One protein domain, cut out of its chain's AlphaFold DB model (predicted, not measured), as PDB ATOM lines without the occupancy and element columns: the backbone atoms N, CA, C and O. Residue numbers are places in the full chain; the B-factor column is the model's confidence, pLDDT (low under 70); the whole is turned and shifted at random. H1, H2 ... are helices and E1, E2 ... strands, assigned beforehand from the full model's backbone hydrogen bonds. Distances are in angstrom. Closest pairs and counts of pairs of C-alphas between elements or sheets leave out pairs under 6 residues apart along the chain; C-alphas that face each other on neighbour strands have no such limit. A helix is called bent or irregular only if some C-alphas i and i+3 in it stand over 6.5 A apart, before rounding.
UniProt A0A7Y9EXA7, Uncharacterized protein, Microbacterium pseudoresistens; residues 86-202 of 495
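Overview. This is residues 86 to 202 of the 495 residues of an uncharacterized protein of Microbacterium pseudoresistens (UniProt A0A7Y9EXA7). Four helices, H2, H3, H4 and H5, stand side by side in an up-and-down bundle, each running against the one before it. The side made by H2 and H3 is covered by a small strand hairpin, E1 and E2, and by H1, which begins beside E1 and continues the cover toward the other end of the bundle. You have 117 printed residues with five named helices and two named strands, in the order H1 H2 E1 E2 H3 H4 H5; the sheet, E1 - E2, is antiparallel and the class is mostly helix. The whole is compact, with a radius of gyration of the C-alphas of 13.6 A and spans of 41 by 28 by 22 A.

Along the chain. Find C-alpha 87 at (12.878, -17.546, 39.435); from there H1 runs over residues 87 to 96. Next comes H2, residues 103 to 121, 27.5 A from first to last C-alpha. Then look for strands E1, residues 129 to 134, 16.7 A, and E2, residues 140 to 144. H3 is residues 150 to 161, 17.0 A, and H4 is residues 168 to 180, 18.6 A. H5, residues 184 to 201, spans 24.3 A and ends at C-alpha 201 at (-7.310, -9.810, 45.902); it has a kink of 51 degrees near residue 191 and is irregular, with C-alphas 189 and 192 7.5 A apart.

Arrangement. Begin in the bundle at Ser 107 and Leu 198, the closest C-alphas of H2 and H5, 5.3 A apart; these helices touch at a shallow tilt of 16 degrees, opposite ways. H2 touches H3, closest at the C-alphas of Leu 113 and Val 154, 6.2 A. The helical hairpin H3 and H4 only just touches, with 3 pairs of C-alphas within 8 A, closest at Ala 155 and Val 178, 5.5 A. H4 and H5, also a helical hairpin, touch, closest at the C-alphas of Ala 180 and Val 187, 6.0 A. In the hairpin E1 and E2, N 143 and O 131 are within hydrogen-bond range at 2.8 A, as are N 133 and O 141 at 2.9 A. The C-alphas of Ser 112 in H2 and Pro 140 in E2 are 6.3 A apart, the closest of that pair. H1 and H3 are close but not clearly touching, closest at the C-alphas of Leu 88 and Val 157, 7.6 A; the closest C-alphas of H1 and E1, Leu 87 and Trp 133, are 4.9 A apart. In H1, H2, H3 and H4 every O i to N i+4 pair is within hydrogen-bond range; in H5 12 of 14 are.

Size, cuts and confidence. The C-alphas of Gly 98 and Ser 125, 41.8 A apart, are the two farthest apart. The printed part has no cut and no long link. The mean pLDDT of the printed part is 93.4; look at residues 122 to 125, between H2 and E1, for the values under 70.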
ATOM      1  N   ARG A  86      16.982 -17.554  36.890       96.25
ATOM      2  CA  ARG A  86      16.136 -18.497  37.639       96.25
ATOM      3  C   ARG A  86      15.185 -17.748  38.566       96.25
ATOM      4  O   ARG A  86      15.608 -16.874  39.318       96.25
ATOM      5  N   LEU A  87      13.922 -18.173  38.614       97.31
ATOM      6  CA  LEU A  87      12.878 -17.546  39.435       97.31
ATOM      7  C   LEU A  87      13.272 -17.438  40.919       97.31
ATOM      8  O   LEU A  87      13.039 -16.410  41.549       97.31
ATOM      9  N   LEU A  88      13.891 -18.476  41.489       95.00
ATOM     10  CA  LEU A  88      14.323 -18.448  42.892       95.00
ATOM     11  C   LEU A  88      15.476 -17.458  43.136       95.00
ATOM     12  O   LEU A  88      15.500 -16.819  44.186       95.00
ATOM     13  N   THR A  89      16.380 -17.279  42.164       95.00
ATOM     14  CA  THR A  89      17.447 -16.264  42.216       95.00
ATOM     15  C   THR A  89      16.855 -14.857  42.175       95.00
ATOM     16  O   THR A  89      17.182 -14.038  43.032       95.00
ATOM     17  N   PHE A  90      15.902 -14.616  41.268       95.81
ATOM     18  CA  PHE A  90      15.167 -13.353  41.164       95.81
ATOM     19  C   PHE A  90      14.480 -12.977  42.485       95.81
ATOM     20  O   PHE A  90      14.633 -11.854  42.978       95.81
ATOM     21  N   LEU A  91      13.755 -13.928  43.087       95.44
ATOM     22  CA  LEU A  91      13.067 -13.727  44.364       95.44
ATOM     23  C   LEU A  91      14.057 -13.442  45.502       95.44
ATOM     24  O   LEU A  91      13.823 -12.524  46.286       95.44
ATOM     25  N   ALA A  92      15.171 -14.178  45.575       92.75
ATOM     26  CA  ALA A  92      16.207 -13.965  46.585       92.75
ATOM     27  C   ALA A  92      16.909 -12.603  46.432       92.75
ATOM     28  O   ALA A  92      17.101 -11.904  47.426       92.75
ATOM     29  N   ARG A  93      17.235 -12.184  45.200       93.75
ATOM     30  CA  ARG A  93      17.841 -10.872  44.917       93.75
ATOM     31  C   ARG A  93      16.926  -9.726  45.343       93.75
ATOM     32  O   ARG A  93      17.396  -8.769  45.953       93.75
ATOM     33  N   ARG A  94      15.626  -9.814  45.041       92.94
ATOM     34  CA  ARG A  94      14.645  -8.788  45.437       92.94
ATOM     35  C   ARG A  94      14.441  -8.717  46.947       92.94
ATOM     36  O   ARG A  94      14.359  -7.622  47.491       92.94
ATOM     37  N   ASP A  95      14.429  -9.860  47.630       89.56
ATOM     38  CA  ASP A  95      14.381  -9.918  49.095       89.56
ATOM     39  C   ASP A  95      15.624  -9.257  49.723       89.56
ATOM     40  O   ASP A  95      15.495  -8.428  50.619       89.56
ATOM     41  N   ALA A  96      16.818  -9.538  49.184       90.06
ATOM     42  CA  ALA A  96      18.081  -8.945  49.631       90.06
ATOM     43  C   ALA A  96      18.176  -7.425  49.393       90.06
ATOM     44  O   ALA A  96      18.840  -6.732  50.162       90.06
ATOM     45  N   ARG A  97      17.498  -6.893  48.364       92.06
ATOM     46  CA  ARG A  97      17.372  -5.444  48.112       92.06
ATOM     47  C   ARG A  97      16.282  -4.758  48.947       92.06
ATOM     48  O   ARG A  97      16.162  -3.541  48.893       92.06
ATOM     49  N   GLY A  98      15.483  -5.506  49.712       90.12
ATOM     50  CA  GLY A  98      14.331  -4.950  50.431       90.12
ATOM     51  C   GLY A  98      13.152  -4.580  49.520       90.12
ATOM     52  O   GLY A  98      12.284  -3.812  49.928       90.12
ATOM     53  N   GLU A  99      13.088  -5.149  48.312       91.81
ATOM     54  CA  GLU A  99      12.086  -4.876  47.270       91.81
ATOM     55  C   GLU A  99      11.145  -6.084  47.049       91.81
ATOM     56  O   GLU A  99      11.067  -6.628  45.935       91.81
ATOM     57  N   PRO A 100      10.423  -6.572  48.079       90.38
ATOM     58  CA  PRO A 100       9.582  -7.757  47.950       90.38
ATOM     59  C   PRO A 100       8.498  -7.564  46.881       90.38
ATOM     60  O   PRO A 100       8.076  -6.446  46.579       90.38
ATOM     61  N   LEU A 101       8.008  -8.670  46.320       95.19
ATOM     62  CA  LEU A 101       6.939  -8.619  45.324       95.19
ATOM     63  C   LEU A 101       5.682  -7.940  45.882       95.19
ATOM     64  O   LEU A 101       5.136  -8.340  46.921       95.19
ATOM     65  N   SER A 102       5.164  -6.968  45.133       94.50
ATOM     66  CA  SER A 102       3.850  -6.377  45.369       94.50
ATOM     67  C   SER A 102       2.733  -7.432  45.285       94.50
ATOM     68  O   SER A 102       2.951  -8.565  44.852       94.50
ATOM     69  N   GLY A 103       1.520  -7.082  45.729       95.62
ATOM     70  CA  GLY A 103       0.370  -7.993  45.650       95.62
ATOM     71  C   GLY A 103       0.100  -8.459  44.216       95.62
ATOM     72  O   GLY A 103       0.026  -9.658  43.972       95.62
ATOM     73  N   GLY A 104       0.068  -7.518  43.266       96.31
ATOM     74  CA  GLY A 104      -0.170  -7.804  41.850       96.31
ATOM     75  C   GLY A 104       0.914  -8.661  41.199       96.31
ATOM     76  O   GLY A 104       0.591  -9.597  40.476       96.31
ATOM     77  N   GLU A 105       2.190  -8.404  41.508       97.31
ATOM     78  CA  GLU A 105       3.311  -9.240  41.044       97.31
ATOM     79  C   GLU A 105       3.201 -10.676  41.576       97.31
ATOM     80  O   GLU A 105       3.446 -11.633  40.844       97.31
ATOM     81  N   ARG A 106       2.783 -10.849  42.841       97.06
ATOM     82  CA  ARG A 106       2.510 -12.176  43.415       97.06
ATOM     83  C   ARG A 106       1.334 -12.868  42.733       97.06
ATOM     84  O   ARG A 106       1.471 -14.045  42.409       97.06
ATOM     85  N   SER A 107       0.226 -12.173  42.483       96.81
ATOM     86  CA  SER A 107      -0.920 -12.746  41.766       96.81
ATOM     87  C   SER A 107      -0.536 -13.189  40.351       96.81
ATOM     88  O   SER A 107      -0.804 -14.329  39.978       96.81
ATOM     89  N   THR A 108       0.177 -12.349  39.593       97.81
ATOM     90  CA  THR A 108       0.668 -12.675  38.242       97.81
ATOM     91  C   THR A 108       1.660 -13.844  38.236       97.81
ATOM     92  O   THR A 108       1.562 -14.723  37.376       97.81
ATOM     93  N   LEU A 109       2.581 -13.906  39.206       98.31
ATOM     94  CA  LEU A 109       3.484 -15.047  39.366       98.31
ATOM     95  C   LEU A 109       2.706 -16.339  39.640       98.31
ATOM     96  O   LEU A 109       2.890 -17.317  38.925       98.31
ATOM     97  N   VAL A 110       1.815 -16.356  40.634       98.12
ATOM     98  CA  VAL A 110       1.092 -17.583  41.013       98.12
ATOM     99  C   VAL A 110       0.141 -18.054  39.911       98.12
ATOM    100  O   VAL A 110       0.087 -19.256  39.653       98.12
ATOM    101  N   ALA A 111      -0.524 -17.141  39.197       98.06
ATOM    102  CA  ALA A 111      -1.297 -17.473  38.000       98.06
ATOM    103  C   ALA A 111      -0.418 -18.143  36.921       98.06
ATOM    104  O   ALA A 111      -0.759 -19.209  36.415       98.06
ATOM    105  N   SER A 112       0.768 -17.589  36.640       98.25
ATOM    106  CA  SER A 112       1.730 -18.174  35.687       98.25
ATOM    107  C   SER A 112       2.186 -19.584  36.096       98.25
ATOM    108  O   SER A 112       2.269 -20.484  35.261       98.25
ATOM    109  N   LEU A 113       2.441 -19.802  37.393       98.00
ATOM    110  CA  LEU A 113       2.810 -21.115  37.931       98.00
ATOM    111  C   LEU A 113       1.670 -22.138  37.780       98.00
ATOM    112  O   LEU A 113       1.918 -23.277  37.384       98.00
ATOM    113  N   LEU A 114       0.423 -21.737  38.062       96.75
ATOM    114  CA  LEU A 114      -0.767 -22.577  37.879       96.75
ATOM    115  C   LEU A 114      -0.959 -22.965  36.408       96.75
ATOM    116  O   LEU A 114      -1.137 -24.146  36.110       96.75
ATOM    117  N   ARG A 115      -0.859 -21.999  35.489       96.12
ATOM    118  CA  ARG A 115      -0.956 -22.238  34.042       96.12
ATOM    119  C   ARG A 115       0.103 -23.227  33.556       96.12
ATOM    120  O   ARG A 115      -0.241 -24.174  32.858       96.12
ATOM    121  N   GLY A 116       1.354 -23.096  34.007       95.62
ATOM    122  CA  GLY A 116       2.403 -24.068  33.684       95.62
ATOM    123  C   GLY A 116       2.110 -25.484  34.195       95.62
ATOM    124  O   GLY A 116       2.381 -26.449  33.487       95.62
ATOM    125  N   VAL A 117       1.480 -25.648  35.369       94.88
ATOM    126  CA  VAL A 117       1.019 -26.976  35.836       94.88
ATOM    127  C   VAL A 117      -0.031 -27.566  34.888       94.88
ATOM    128  O   VAL A 117       0.057 -28.750  34.557       94.88
ATOM    129  N   ILE A 118      -0.987 -26.762  34.410       93.50
ATOM    130  CA  ILE A 118      -2.022 -27.195  33.451       93.50
ATOM    131  C   ILE A 118      -1.383 -27.612  32.117       93.50
ATOM    132  O   ILE A 118      -1.638 -28.718  31.637       93.50
ATOM    133  N   GLU A 119      -0.503 -26.775  31.561       93.81
ATOM    134  CA  GLU A 119       0.268 -27.064  30.340       93.81
ATOM    135  C   GLU A 119       1.128 -28.334  30.478       93.81
ATOM    136  O   GLU A 119       1.281 -29.099  29.523       93.81
ATOM    137  N   GLY A 120       1.659 -28.597  31.677       90.38
ATOM    138  CA  GLY A 120       2.471 -29.778  31.981       90.38
ATOM    139  C   GLY A 120       1.676 -31.076  32.056       90.38
ATOM    140  O   GLY A 120       2.201 -32.145  31.750       90.38
ATOM    141  N   CYS A 121       0.400 -30.989  32.425       81.62
ATOM    142  CA  CYS A 121      -0.490 -32.139  32.566       81.62
ATOM    143  C   CYS A 121      -1.119 -32.601  31.242       81.62
ATOM    144  O   CYS A 121      -1.654 -33.708  31.181       81.62
ATOM    145  N   GLY A 122      -1.086 -31.769  30.195       66.31
ATOM    146  CA  GLY A 122      -1.807 -32.024  28.944       66.31
ATOM    147  C   GLY A 122      -1.156 -33.031  27.987       66.31
ATOM    148  O   GLY A 122      -1.866 -33.631  27.180       66.31
ATOM    149  N   THR A 123       0.169 -33.209  28.036       62.22
ATOM    150  CA  THR A 123       0.927 -33.796  26.907       62.22
ATOM    151  C   THR A 123       1.912 -34.912  27.278       62.22
ATOM    152  O   THR A 123       2.291 -35.698  26.409       62.22
ATOM    153  N   ALA A 124       2.319 -35.026  28.546       62.56
ATOM    154  CA  ALA A 124       3.374 -35.945  28.976       62.56
ATOM    155  C   ALA A 124       2.839 -37.229  29.648       62.56
ATOM    156  O   ALA A 124       1.936 -37.200  30.481       62.56
ATOM    157  N   SER A 125       3.457 -38.378  29.339       65.88
ATOM    158  CA  SER A 125       3.183 -39.667  30.011       65.88
ATOM    159  C   SER A 125       3.820 -39.784  31.405       65.88
ATOM    160  O   SER A 125       3.588 -40.773  32.103       65.88
ATOM    161  N   ALA A 126       4.657 -38.821  31.786       79.69
ATOM    162  CA  ALA A 126       5.339 -38.735  33.068       79.69
ATOM    163  C   ALA A 126       5.362 -37.271  33.523       79.69
ATOM    164  O   ALA A 126       5.331 -36.363  32.694       79.69
ATOM    165  N   GLU A 127       5.417 -37.050  34.834       87.44
ATOM    166  CA  GLU A 127       5.460 -35.716  35.436       87.44
ATOM    167  C   GLU A 127       6.723 -34.944  34.991       87.44
ATOM    168  O   GLU A 127       7.830 -35.472  35.140       87.44
ATOM    169  N   PRO A 128       6.600 -33.715  34.448       92.44
ATOM    170  CA  PRO A 128       7.758 -32.905  34.084       92.44
ATOM    171  C   PRO A 128       8.635 -32.579  35.300       92.44
ATOM    172  O   PRO A 128       8.135 -32.164  36.345       92.44
ATOM    173  N   VAL A 129       9.951 -32.725  35.142       95.12
ATOM    174  CA  VAL A 129      10.976 -32.395  36.147       95.12
ATOM    175  C   VAL A 129      11.873 -31.301  35.582       95.12
ATOM    176  O   VAL A 129      12.195 -31.328  34.394       95.12
ATOM    177  N   GLY A 130      12.253 -30.325  36.402       96.50
ATOM    178  CA  GLY A 130      12.949 -29.141  35.915       96.50
ATOM    179  C   GLY A 130      12.936 -27.974  36.891       96.50
ATOM    180  O   GLY A 130      12.745 -28.143  38.098       96.50
ATOM    181  N   ASP A 131      13.151 -26.780  36.351       97.31
ATOM    182  CA  ASP A 131      13.356 -25.555  37.115       97.31
ATOM    183  C   ASP A 131      12.573 -24.374  36.535       97.31
ATOM    184  O   ASP A 131      12.401 -24.259  35.324       97.31
ATOM    185  N   TRP A 132      12.142 -23.451  37.398       98.38
ATOM    186  CA  TRP A 132      11.499 -22.206  36.973       98.38
ATOM    187  C   TRP A 132      12.522 -21.121  36.641       98.38
ATOM    188  O   TRP A 132      13.373 -20.765  37.462       98.38
ATOM    189  N   TRP A 133      12.361 -20.538  35.460       97.94
ATOM    190  CA  TRP A 133      13.122 -19.403  34.954       97.94
ATOM    191  C   TRP A 133      12.192 -18.235  34.632       97.94
ATOM    192  O   TRP A 133      10.980 -18.403  34.495       97.94
ATOM    193  N   LEU A 134      12.765 -17.045  34.518       97.50
ATOM    194  CA  LEU A 134      12.131 -15.875  33.935       97.50
ATOM    195  C   LEU A 134      12.695 -15.667  32.534       97.50
ATOM    196  O   LEU A 134      13.909 -15.727  32.333       97.50
ATOM    197  N   THR A 135      11.809 -15.396  31.583       94.69
ATOM    198  CA  THR A 135      12.200 -14.815  30.292       94.69
ATOM    199  C   THR A 135      12.631 -13.353  30.454       94.69
ATOM    200  O   THR A 135      12.346 -12.741  31.484       94.69
ATOM    201  N   GLY A 136      13.268 -12.763  29.435       87.88
ATOM    202  CA  GLY A 136      13.651 -11.338  29.458       87.88
ATOM    203  C   GLY A 136      12.490 -10.378  29.786       87.88
ATOM    204  O   GLY A 136      12.666  -9.434  30.550       87.88
ATOM    205  N   SER A 137      11.271 -10.683  29.320       88.50
ATOM    206  CA  SER A 137      10.042  -9.924  29.625       88.50
ATOM    207  C   SER A 137       9.417 -10.235  30.998       88.50
ATOM    208  O   SER A 137       8.275  -9.862  31.267       88.50
ATOM    209  N   GLY A 138      10.117 -10.968  31.869       92.69
ATOM    210  CA  GLY A 138       9.653 -11.307  33.216       92.69
ATOM    211  C   GLY A 138       8.568 -12.389  33.282       92.69
ATOM    212  O   GLY A 138       8.110 -12.711  34.378       92.69
ATOM    213  N   ARG A 139       8.157 -13.001  32.161       95.81
ATOM    214  CA  ARG A 139       7.216 -14.141  32.155       95.81
ATOM    215  C   ARG A 139       7.892 -15.390  32.758       95.81
ATOM    216  O   ARG A 139       8.936 -15.789  32.230       95.81
ATOM    217  N   PRO A 140       7.313 -16.023  33.803       98.12
ATOM    218  CA  PRO A 140       7.797 -17.290  34.350       98.12
ATOM    219  C   PRO A 140       7.552 -18.462  33.401       98.12
ATOM    220  O   PRO A 140       6.436 -18.635  32.902       98.12
ATOM    221  N   VAL A 141       8.586 -19.280  33.204       98.06
ATOM    222  CA  VAL A 141       8.590 -20.463  32.338       98.06
ATOM    223  C   VAL A 141       9.323 -21.611  33.035       98.06
ATOM    224  O   VAL A 141      10.435 -21.441  33.537       98.06
ATOM    225  N   PHE A 142       8.715 -22.794  33.065       98.25
ATOM    226  CA  PHE A 142       9.321 -24.018  33.576       98.25
ATOM    227  C   PHE A 142      10.154 -24.696  32.489       98.25
ATOM    228  O   PHE A 142       9.650 -25.014  31.411       98.25
ATOM    229  N   VAL A 143      11.429 -24.943  32.768       97.75
ATOM    230  CA  VAL A 143      12.356 -25.566  31.823       97.75
ATOM    231  C   VAL A 143      12.614 -27.002  32.241       97.75
ATOM    232  O   VAL A 143      13.172 -27.259  33.307       97.75
ATOM    233  N   ILE A 144      12.199 -27.937  31.387       96.31
ATOM    234  CA  ILE A 144      12.303 -29.374  31.646       96.31
ATOM    235  C   ILE A 144      13.768 -29.819  31.540       96.31
ATOM    236  O   ILE A 144      14.439 -29.524  30.552       96.31
ATOM    237  N   GLY A 145      14.258 -30.551  32.540       93.31
ATOM    238  CA  GLY A 145      15.652 -30.968  32.648       93.31
ATOM    239  C   GLY A 145      15.976 -31.506  34.041       93.31
ATOM    240  O   GLY A 145      15.205 -32.266  34.625       93.31
ATOM    241  N   SER A 146      17.124 -31.115  34.596       89.06
ATOM    242  CA  SER A 146      17.423 -31.331  36.015       89.06
ATOM    243  C   SER A 146      16.602 -30.384  36.890       89.06
ATOM    244  O   SER A 146      16.535 -29.199  36.579       89.06
ATOM    245  N   GLY A 147      16.058 -30.874  38.004       92.75
ATOM    246  CA  GLY A 147      15.373 -30.038  38.988       92.75
ATOM    247  C   GLY A 147      14.370 -30.827  39.826       92.75
ATOM    248  O   GLY A 147      14.588 -32.005  40.115       92.75
ATOM    249  N   GLU A 148      13.276 -30.178  40.209       93.75
ATOM    250  CA  GLU A 148      12.179 -30.770  40.984       93.75
ATOM    251  C   GLU A 148      10.980 -31.096  40.067       93.75
ATOM    252  O   GLU A 148      10.833 -30.485  39.004       93.75
ATOM    253  N   PRO A 149      10.094 -32.033  40.449       95.06
ATOM    254  CA  PRO A 149       8.812 -32.227  39.778       95.06
ATOM    255  C   PRO A 149       7.987 -30.936  39.748       95.06
ATOM    256  O   PRO A 149       7.929 -30.200  40.737       95.06
ATOM    257  N   LEU A 150       7.320 -30.668  38.628       95.19
ATOM    258  CA  LEU A 150       6.632 -29.406  38.353       95.19
ATOM    259  C   LEU A 150       5.673 -28.959  39.485       95.19
ATOM    260  O   LEU A 150       5.900 -27.875  40.029       95.19
ATOM    261  N   PRO A 151       4.696 -29.755  39.967       94.81
ATOM    262  CA  PRO A 151       3.828 -29.346  41.081       94.81
ATOM    263  C   PRO A 151       4.593 -29.088  42.387       94.81
ATOM    264  O   PRO A 151       4.276 -28.162  43.133       94.81
ATOM    265  N   ARG A 152       5.649 -29.865  42.656       95.88
ATOM    266  CA  ARG A 152       6.495 -29.708  43.846       95.88
ATOM    267  C   ARG A 152       7.323 -28.421  43.801       95.88
ATOM    268  O   ARG A 152       7.470 -27.759  44.827       95.88
ATOM    269  N   SER A 153       7.803 -28.034  42.621       96.81
ATOM    270  CA  SER A 153       8.495 -26.758  42.414       96.81
ATOM    271  C   SER A 153       7.566 -25.552  42.638       96.81
ATOM    272  O   SER A 153       7.974 -24.580  43.273       96.81
ATOM    273  N   VAL A 154       6.292 -25.637  42.224       97.62
ATOM    274  CA  VAL A 154       5.281 -24.596  42.492       97.62
ATOM    275  C   VAL A 154       4.974 -24.490  43.986       97.62
ATOM    276  O   VAL A 154       4.943 -23.381  44.520       97.62
ATOM    277  N   ALA A 155       4.818 -25.621  44.683       97.19
ATOM    278  CA  ALA A 155       4.623 -25.628  46.133       97.19
ATOM    279  C   ALA A 155       5.783 -24.932  46.870       97.19
ATOM    280  O   ALA A 155       5.541 -24.066  47.705       97.19
ATOM    281  N   ALA A 156       7.035 -25.215  46.486       96.00
ATOM    282  CA  ALA A 156       8.213 -24.572  47.072       96.00
ATOM    283  C   ALA A 156       8.246 -23.042  46.862       96.00
ATOM    284  O   ALA A 156       8.665 -22.307  47.759       96.00
ATOM    285  N   VAL A 157       7.778 -22.538  45.713       97.62
ATOM    286  CA  VAL A 157       7.642 -21.087  45.484       97.62
ATOM    287  C   VAL A 157       6.522 -20.496  46.350       97.62
ATOM    288  O   VAL A 157       6.709 -19.439  46.950       97.62
ATOM    289  N   LEU A 158       5.377 -21.172  46.479       97.25
ATOM    290  CA  LEU A 158       4.276 -20.711  47.335       97.25
ATOM    291  C   LEU A 158       4.665 -20.671  48.820       97.25
ATOM    292  O   LEU A 158       4.370 -19.681  49.494       97.25
ATOM    293  N   ASP A 159       5.397 -21.674  49.304       95.06
ATOM    294  CA  ASP A 159       5.947 -21.713  50.664       95.06
ATOM    295  C   ASP A 159       6.955 -20.575  50.916       95.06
ATOM    296  O   ASP A 159       7.016 -20.029  52.019       95.06
ATOM    297  N   LEU A 160       7.704 -20.144  49.893       94.50
ATOM    298  CA  LEU A 160       8.603 -18.985  49.972       94.50
ATOM    299  C   LEU A 160       7.840 -17.642  50.006       94.50
ATOM    300  O   LEU A 160       8.266 -16.698  50.683       94.50
ATOM    301  N   LEU A 161       6.714 -17.541  49.292       95.44
ATOM    302  CA  LEU A 161       5.897 -16.322  49.190       95.44
ATOM    303  C   LEU A 161       4.908 -16.143  50.353       95.44
ATOM    304  O   LEU A 161       4.556 -15.008  50.696       95.44
ATOM    305  N   ALA A 162       4.448 -17.231  50.978       94.19
ATOM    306  CA  ALA A 162       3.443 -17.181  52.039       94.19
ATOM    307  C   ALA A 162       3.894 -16.382  53.287       94.19
ATOM    308  O   ALA A 162       3.110 -15.543  53.740       94.19
ATOM    309  N   PRO A 163       5.128 -16.518  53.823       91.56
ATOM    310  CA  PRO A 163       5.600 -15.706  54.952       91.56
ATOM    311  C   PRO A 163       5.653 -14.204  54.643       91.56
ATOM    312  O   PRO A 163       5.325 -13.390  55.502       91.56
ATOM    313  N   ARG A 164       6.009 -13.847  53.400       89.00
ATOM    314  CA  ARG A 164       6.162 -12.463  52.903       89.00
ATOM    315  C   ARG A 164       4.837 -11.789  52.538       89.00
ATOM    316  O   ARG A 164       4.795 -10.608  52.207       89.00
ATOM    317  N   THR A 165       3.739 -12.533  52.588       91.50
ATOM    318  CA  THR A 165       2.400 -12.029  52.297       91.50
ATOM    319  C   THR A 165       1.754 -11.512  53.582       91.50
ATOM    320  O   THR A 165       1.603 -12.264  54.540       91.50
ATOM    321  N   ALA A 166       1.338 -10.245  53.634       85.94
ATOM    322  CA  ALA A 166       0.605  -9.724  54.796       85.94
ATOM    323  C   ALA A 166      -0.829 -10.285  54.866       85.94
ATOM    324  O   ALA A 166      -1.263 -10.763  55.915       85.94
ATOM    325  N   ASP A 167      -1.533 -10.279  53.731       91.56
ATOM    326  CA  ASP A 167      -2.943 -10.649  53.635       91.56
ATOM    327  C   ASP A 167      -3.231 -12.128  53.979       91.56
ATOM    328  O   ASP A 167      -2.550 -13.068  53.557       91.56
ATOM    329  N   ARG A 168      -4.301 -12.332  54.753       94.81
ATOM    330  CA  ARG A 168      -4.763 -13.644  55.206       94.81
ATOM    331  C   ARG A 168      -5.590 -14.379  54.149       94.81
ATOM    332  O   ARG A 168      -5.610 -15.610  54.195       94.81
ATOM    333  N   ALA A 169      -6.267 -13.684  53.234       96.06
ATOM    334  CA  ALA A 169      -7.028 -14.333  52.165       96.06
ATOM    335  C   ALA A 169      -6.079 -14.999  51.155       96.06
ATOM    336  O   ALA A 169      -6.138 -16.214  50.972       96.06
ATOM    337  N   THR A 170      -5.090 -14.253  50.661       95.81
ATOM    338  CA  THR A 170      -3.994 -14.725  49.802       95.81
ATOM    339  C   THR A 170      -3.267 -15.923  50.423       95.81
ATOM    340  O   THR A 170      -3.112 -16.955  49.777       95.81
ATOM    341  N   LYS A 171      -2.906 -15.865  51.717       96.00
ATOM    342  CA  LYS A 171      -2.313 -17.011  52.443       96.00
ATOM    343  C   LYS A 171      -3.197 -18.266  52.428       96.00
ATOM    344  O   LYS A 171      -2.691 -19.374  52.261       96.00
ATOM    345  N   ARG A 172      -4.515 -18.117  52.607       97.38
ATOM    346  CA  ARG A 172      -5.479 -19.235  52.552       97.38
ATOM    347  C   ARG A 172      -5.664 -19.771  51.133       97.38
ATOM    348  O   ARG A 172      -5.916 -20.961  50.970       97.38
ATOM    349  N   LEU A 173      -5.569 -18.912  50.121       97.56
ATOM    350  CA  LEU A 173      -5.591 -19.302  48.715       97.56
ATOM    351  C   LEU A 173      -4.331 -20.098  48.349       97.56
ATOM    352  O   LEU A 173      -4.460 -21.213  47.857       97.56
ATOM    353  N   PHE A 174      -3.139 -19.623  48.725       97.44
ATOM    354  CA  PHE A 174      -1.885 -20.367  48.543       97.44
ATOM    355  C   PHE A 174      -1.940 -21.748  49.210       97.44
ATOM    356  O   PHE A 174      -1.620 -22.744  48.571       97.44
ATOM    357  N   ALA A 175      -2.427 -21.843  50.453       96.44
ATOM    358  CA  ALA A 175      -2.571 -23.128  51.142       96.44
ATOM    359  C   ALA A 175      -3.539 -24.100  50.428       96.44
ATOM    360  O   ALA A 175      -3.249 -25.292  50.345       96.44
ATOM    361  N   ARG A 176      -4.663 -23.606  49.876       97.00
ATOM    362  CA  ARG A 176      -5.589 -24.418  49.058       97.00
ATOM    363  C   ARG A 176      -4.941 -24.904  47.763       97.00
ATOM    364  O   ARG A 176      -5.141 -26.060  47.400       97.00
ATOM    365  N   ILE A 177      -4.170 -24.042  47.096       97.56
ATOM    366  CA  ILE A 177      -3.419 -24.396  45.889       97.56
ATOM    367  C   ILE A 177      -2.409 -25.503  46.221       97.56
ATOM    368  O   ILE A 177      -2.439 -26.552  45.586       97.56
ATOM    369  N   VAL A 178      -1.585 -25.329  47.263       96.81
ATOM    370  CA  VAL A 178      -0.588 -26.329  47.692       96.81
ATOM    371  C   VAL A 178      -1.228 -27.680  48.028       96.81
ATOM    372  O   VAL A 178      -0.719 -28.712  47.598       96.81
ATOM    373  N   GLU A 179      -2.370 -27.697  48.725       95.56
ATOM    374  CA  GLU A 179      -3.126 -28.932  48.998       95.56
ATOM    375  C   GLU A 179      -3.576 -29.641  47.706       95.56
ATOM    376  O   GLU A 179      -3.604 -30.871  47.640       95.56
ATOM    377  N   ALA A 180      -3.935 -28.878  46.672       95.12
ATOM    378  CA  ALA A 180      -4.452 -29.408  45.418       95.12
ATOM    379  C   ALA A 180      -3.376 -29.809  44.399       95.12
ATOM    380  O   ALA A 180      -3.671 -30.633  43.536       95.12
ATOM    381  N   LEU A 181      -2.141 -29.298  44.500       93.62
ATOM    382  CA  LEU A 181      -1.030 -29.637  43.592       93.62
ATOM    383  C   LEU A 181      -0.697 -31.142  43.563       93.62
ATOM    384  O   LEU A 181      -0.139 -31.623  42.581       93.62
ATOM    385  N   ALA A 182      -1.085 -31.900  44.593       89.19
ATOM    386  CA  ALA A 182      -0.976 -33.360  44.619       89.19
ATOM    387  C   ALA A 182      -1.989 -34.091  43.704       89.19
ATOM    388  O   ALA A 182      -1.856 -35.295  43.490       89.19
ATOM    389  N   GLU A 183      -3.007 -33.402  43.174       89.94
ATOM    390  CA  GLU A 183      -4.035 -33.979  42.303       89.94
ATOM    391  C   GLU A 183      -4.234 -33.126  41.029       89.94
ATOM    392  O   GLU A 183      -5.059 -32.209  41.011       89.94
ATOM    393  N   PRO A 184      -3.544 -33.455  39.917       83.19
ATOM    394  CA  PRO A 184      -3.591 -32.701  38.657       83.19
ATOM    395  C   PRO A 184      -4.994 -32.347  38.143       83.19
ATOM    396  O   PRO A 184      -5.228 -31.245  37.653       83.19
ATOM    397  N   ARG A 185      -5.961 -33.262  38.299       87.62
ATOM    398  CA  ARG A 185      -7.359 -33.043  37.884       87.62
ATOM    399  C   ARG A 185      -8.063 -31.962  38.701       87.62
ATOM    400  O   ARG A 185      -8.930 -31.283  38.166       87.62
ATOM    401  N   ARG A 186      -7.705 -31.815  39.980       91.88
ATOM    402  CA  ARG A 186      -8.236 -30.770  40.861       91.88
ATOM    403  C   ARG A 186      -7.652 -29.415  40.477       91.88
ATOM    404  O   ARG A 186      -8.410 -28.461  40.371       91.88
ATOM    405  N   VAL A 187      -6.351 -29.345  40.183       91.56
ATOM    406  CA  VAL A 187      -5.720 -28.114  39.669       91.56
ATOM    407  C   VAL A 187      -6.390 -27.668  38.369       91.56
ATOM    408  O   VAL A 187      -6.852 -26.538  38.289       91.56
ATOM    409  N   ALA A 188      -6.540 -28.568  37.392       90.06
ATOM    410  CA  ALA A 188      -7.167 -28.247  36.105       90.06
ATOM    411  C   ALA A 188      -8.655 -27.840  36.196       90.06
ATOM    412  O   ALA A 188      -9.155 -27.196  35.283       90.06
ATOM    413  N   HIS A 189      -9.369 -28.218  37.264       92.62
ATOM    414  CA  HIS A 189     -10.762 -27.810  37.495       92.62
ATOM    415  C   HIS A 189     -10.877 -26.455  38.210       92.62
ATOM    416  O   HIS A 189     -11.794 -25.686  37.943       92.62
ATOM    417  N   GLU A 190      -9.972 -26.179  39.149       95.88
ATOM    418  CA  GLU A 190     -10.085 -25.046  40.073       95.88
ATOM    419  C   GLU A 190      -9.214 -23.839  39.680       95.88
ATOM    420  O   GLU A 190      -9.392 -22.756  40.237       95.88
ATOM    421  N   ALA A 191      -8.265 -23.999  38.751       93.38
ATOM    422  CA  ALA A 191      -7.278 -22.966  38.435       93.38
ATOM    423  C   ALA A 191      -7.897 -21.639  37.973       93.38
ATOM    424  O   ALA A 191      -7.507 -20.603  38.502       93.38
ATOM    425  N   ASP A 192      -8.889 -21.657  37.078       95.00
ATOM    426  CA  ASP A 192      -9.565 -20.439  36.595       95.00
ATOM    427  C   ASP A 192     -10.251 -19.673  37.743       95.00
ATOM    428  O   ASP A 192     -10.225 -18.439  37.805       95.00
ATOM    429  N   HIS A 193     -10.825 -20.404  38.708       97.56
ATOM    430  CA  HIS A 193     -11.399 -19.819  39.920       97.56
ATOM    431  C   HIS A 193     -10.306 -19.222  40.815       97.56
ATOM    432  O   HIS A 193     -10.474 -18.121  41.336       97.56
ATOM    433  N   TRP A 194      -9.190 -19.922  41.038       97.88
ATOM    434  CA  TRP A 194      -8.088 -19.389  41.849       97.88
ATOM    435  C   TRP A 194      -7.398 -18.197  41.189       97.88
ATOM    436  O   TRP A 194      -7.018 -17.274  41.899       97.88
ATOM    437  N   GLU A 195      -7.262 -18.180  39.864       97.12
ATOM    438  CA  GLU A 195      -6.737 -17.036  39.116       97.12
ATOM    439  C   GLU A 195      -7.660 -15.818  39.256       97.12
ATOM    440  O   GLU A 195      -7.190 -14.726  39.579       97.12
ATOM    441  N   THR A 196      -8.976 -16.019  39.133       97.75
ATOM    442  CA  THR A 196      -9.972 -14.969  39.399       97.75
ATOM    443  C   THR A 196      -9.840 -14.440  40.834       97.75
ATOM    444  O   THR A 196      -9.696 -13.236  41.034       97.75
ATOM    445  N   GLU A 197      -9.782 -15.328  41.834       97.69
ATOM    446  CA  GLU A 197      -9.636 -14.952  43.250       97.69
ATOM    447  C   GLU A 197      -8.301 -14.216  43.525       97.69
ATOM    448  O   GLU A 197      -8.260 -13.269  44.310       97.69
ATOM    449  N   LEU A 198      -7.203 -14.582  42.844       96.81
ATOM    450  CA  LEU A 198      -5.917 -13.871  42.922       96.81
ATOM    451  C   LEU A 198      -6.010 -12.434  42.391       96.81
ATOM    452  O   LEU A 198      -5.371 -11.541  42.955       96.81
ATOM    453  N   PHE A 199      -6.771 -12.202  41.318       96.50
ATOM    454  CA  PHE A 199      -6.909 -10.880  40.700       96.50
ATOM    455  C   PHE A 199      -7.948  -9.991  41.395       96.50
ATOM    456  O   PHE A 199      -7.777  -8.772  41.415       96.50
ATOM    457  N   GLU A 200      -8.957 -10.578  42.047       97.00
ATOM    458  CA  GLU A 200      -9.840  -9.865  42.982       97.00
ATOM    459  C   GLU A 200      -9.084  -9.377  44.231       97.00
ATOM    460  O   GLU A 200      -9.328  -8.270  44.713       97.00
ATOM    461  N   LEU A 201      -8.136 -10.174  44.744       95.62
ATOM    462  CA  LEU A 201      -7.310  -9.810  45.902       95.62
ATOM    463  C   LEU A 201      -6.235  -8.762  45.577       95.62
ATOM    464  O   LEU A 201      -5.916  -7.923  46.424       95.62
ATOM    465  N   ALA A 202      -5.660  -8.801  44.372       95.56
ATOM    466  CA  ALA A 202      -4.741  -7.778  43.888       95.56
ATOM    467  C   ALA A 202      -4.708  -7.728  42.355       95.56
ATOM    468  O   ALA A 202      -4.385  -8.722  41.705       95.56
TER     469      ALA A 202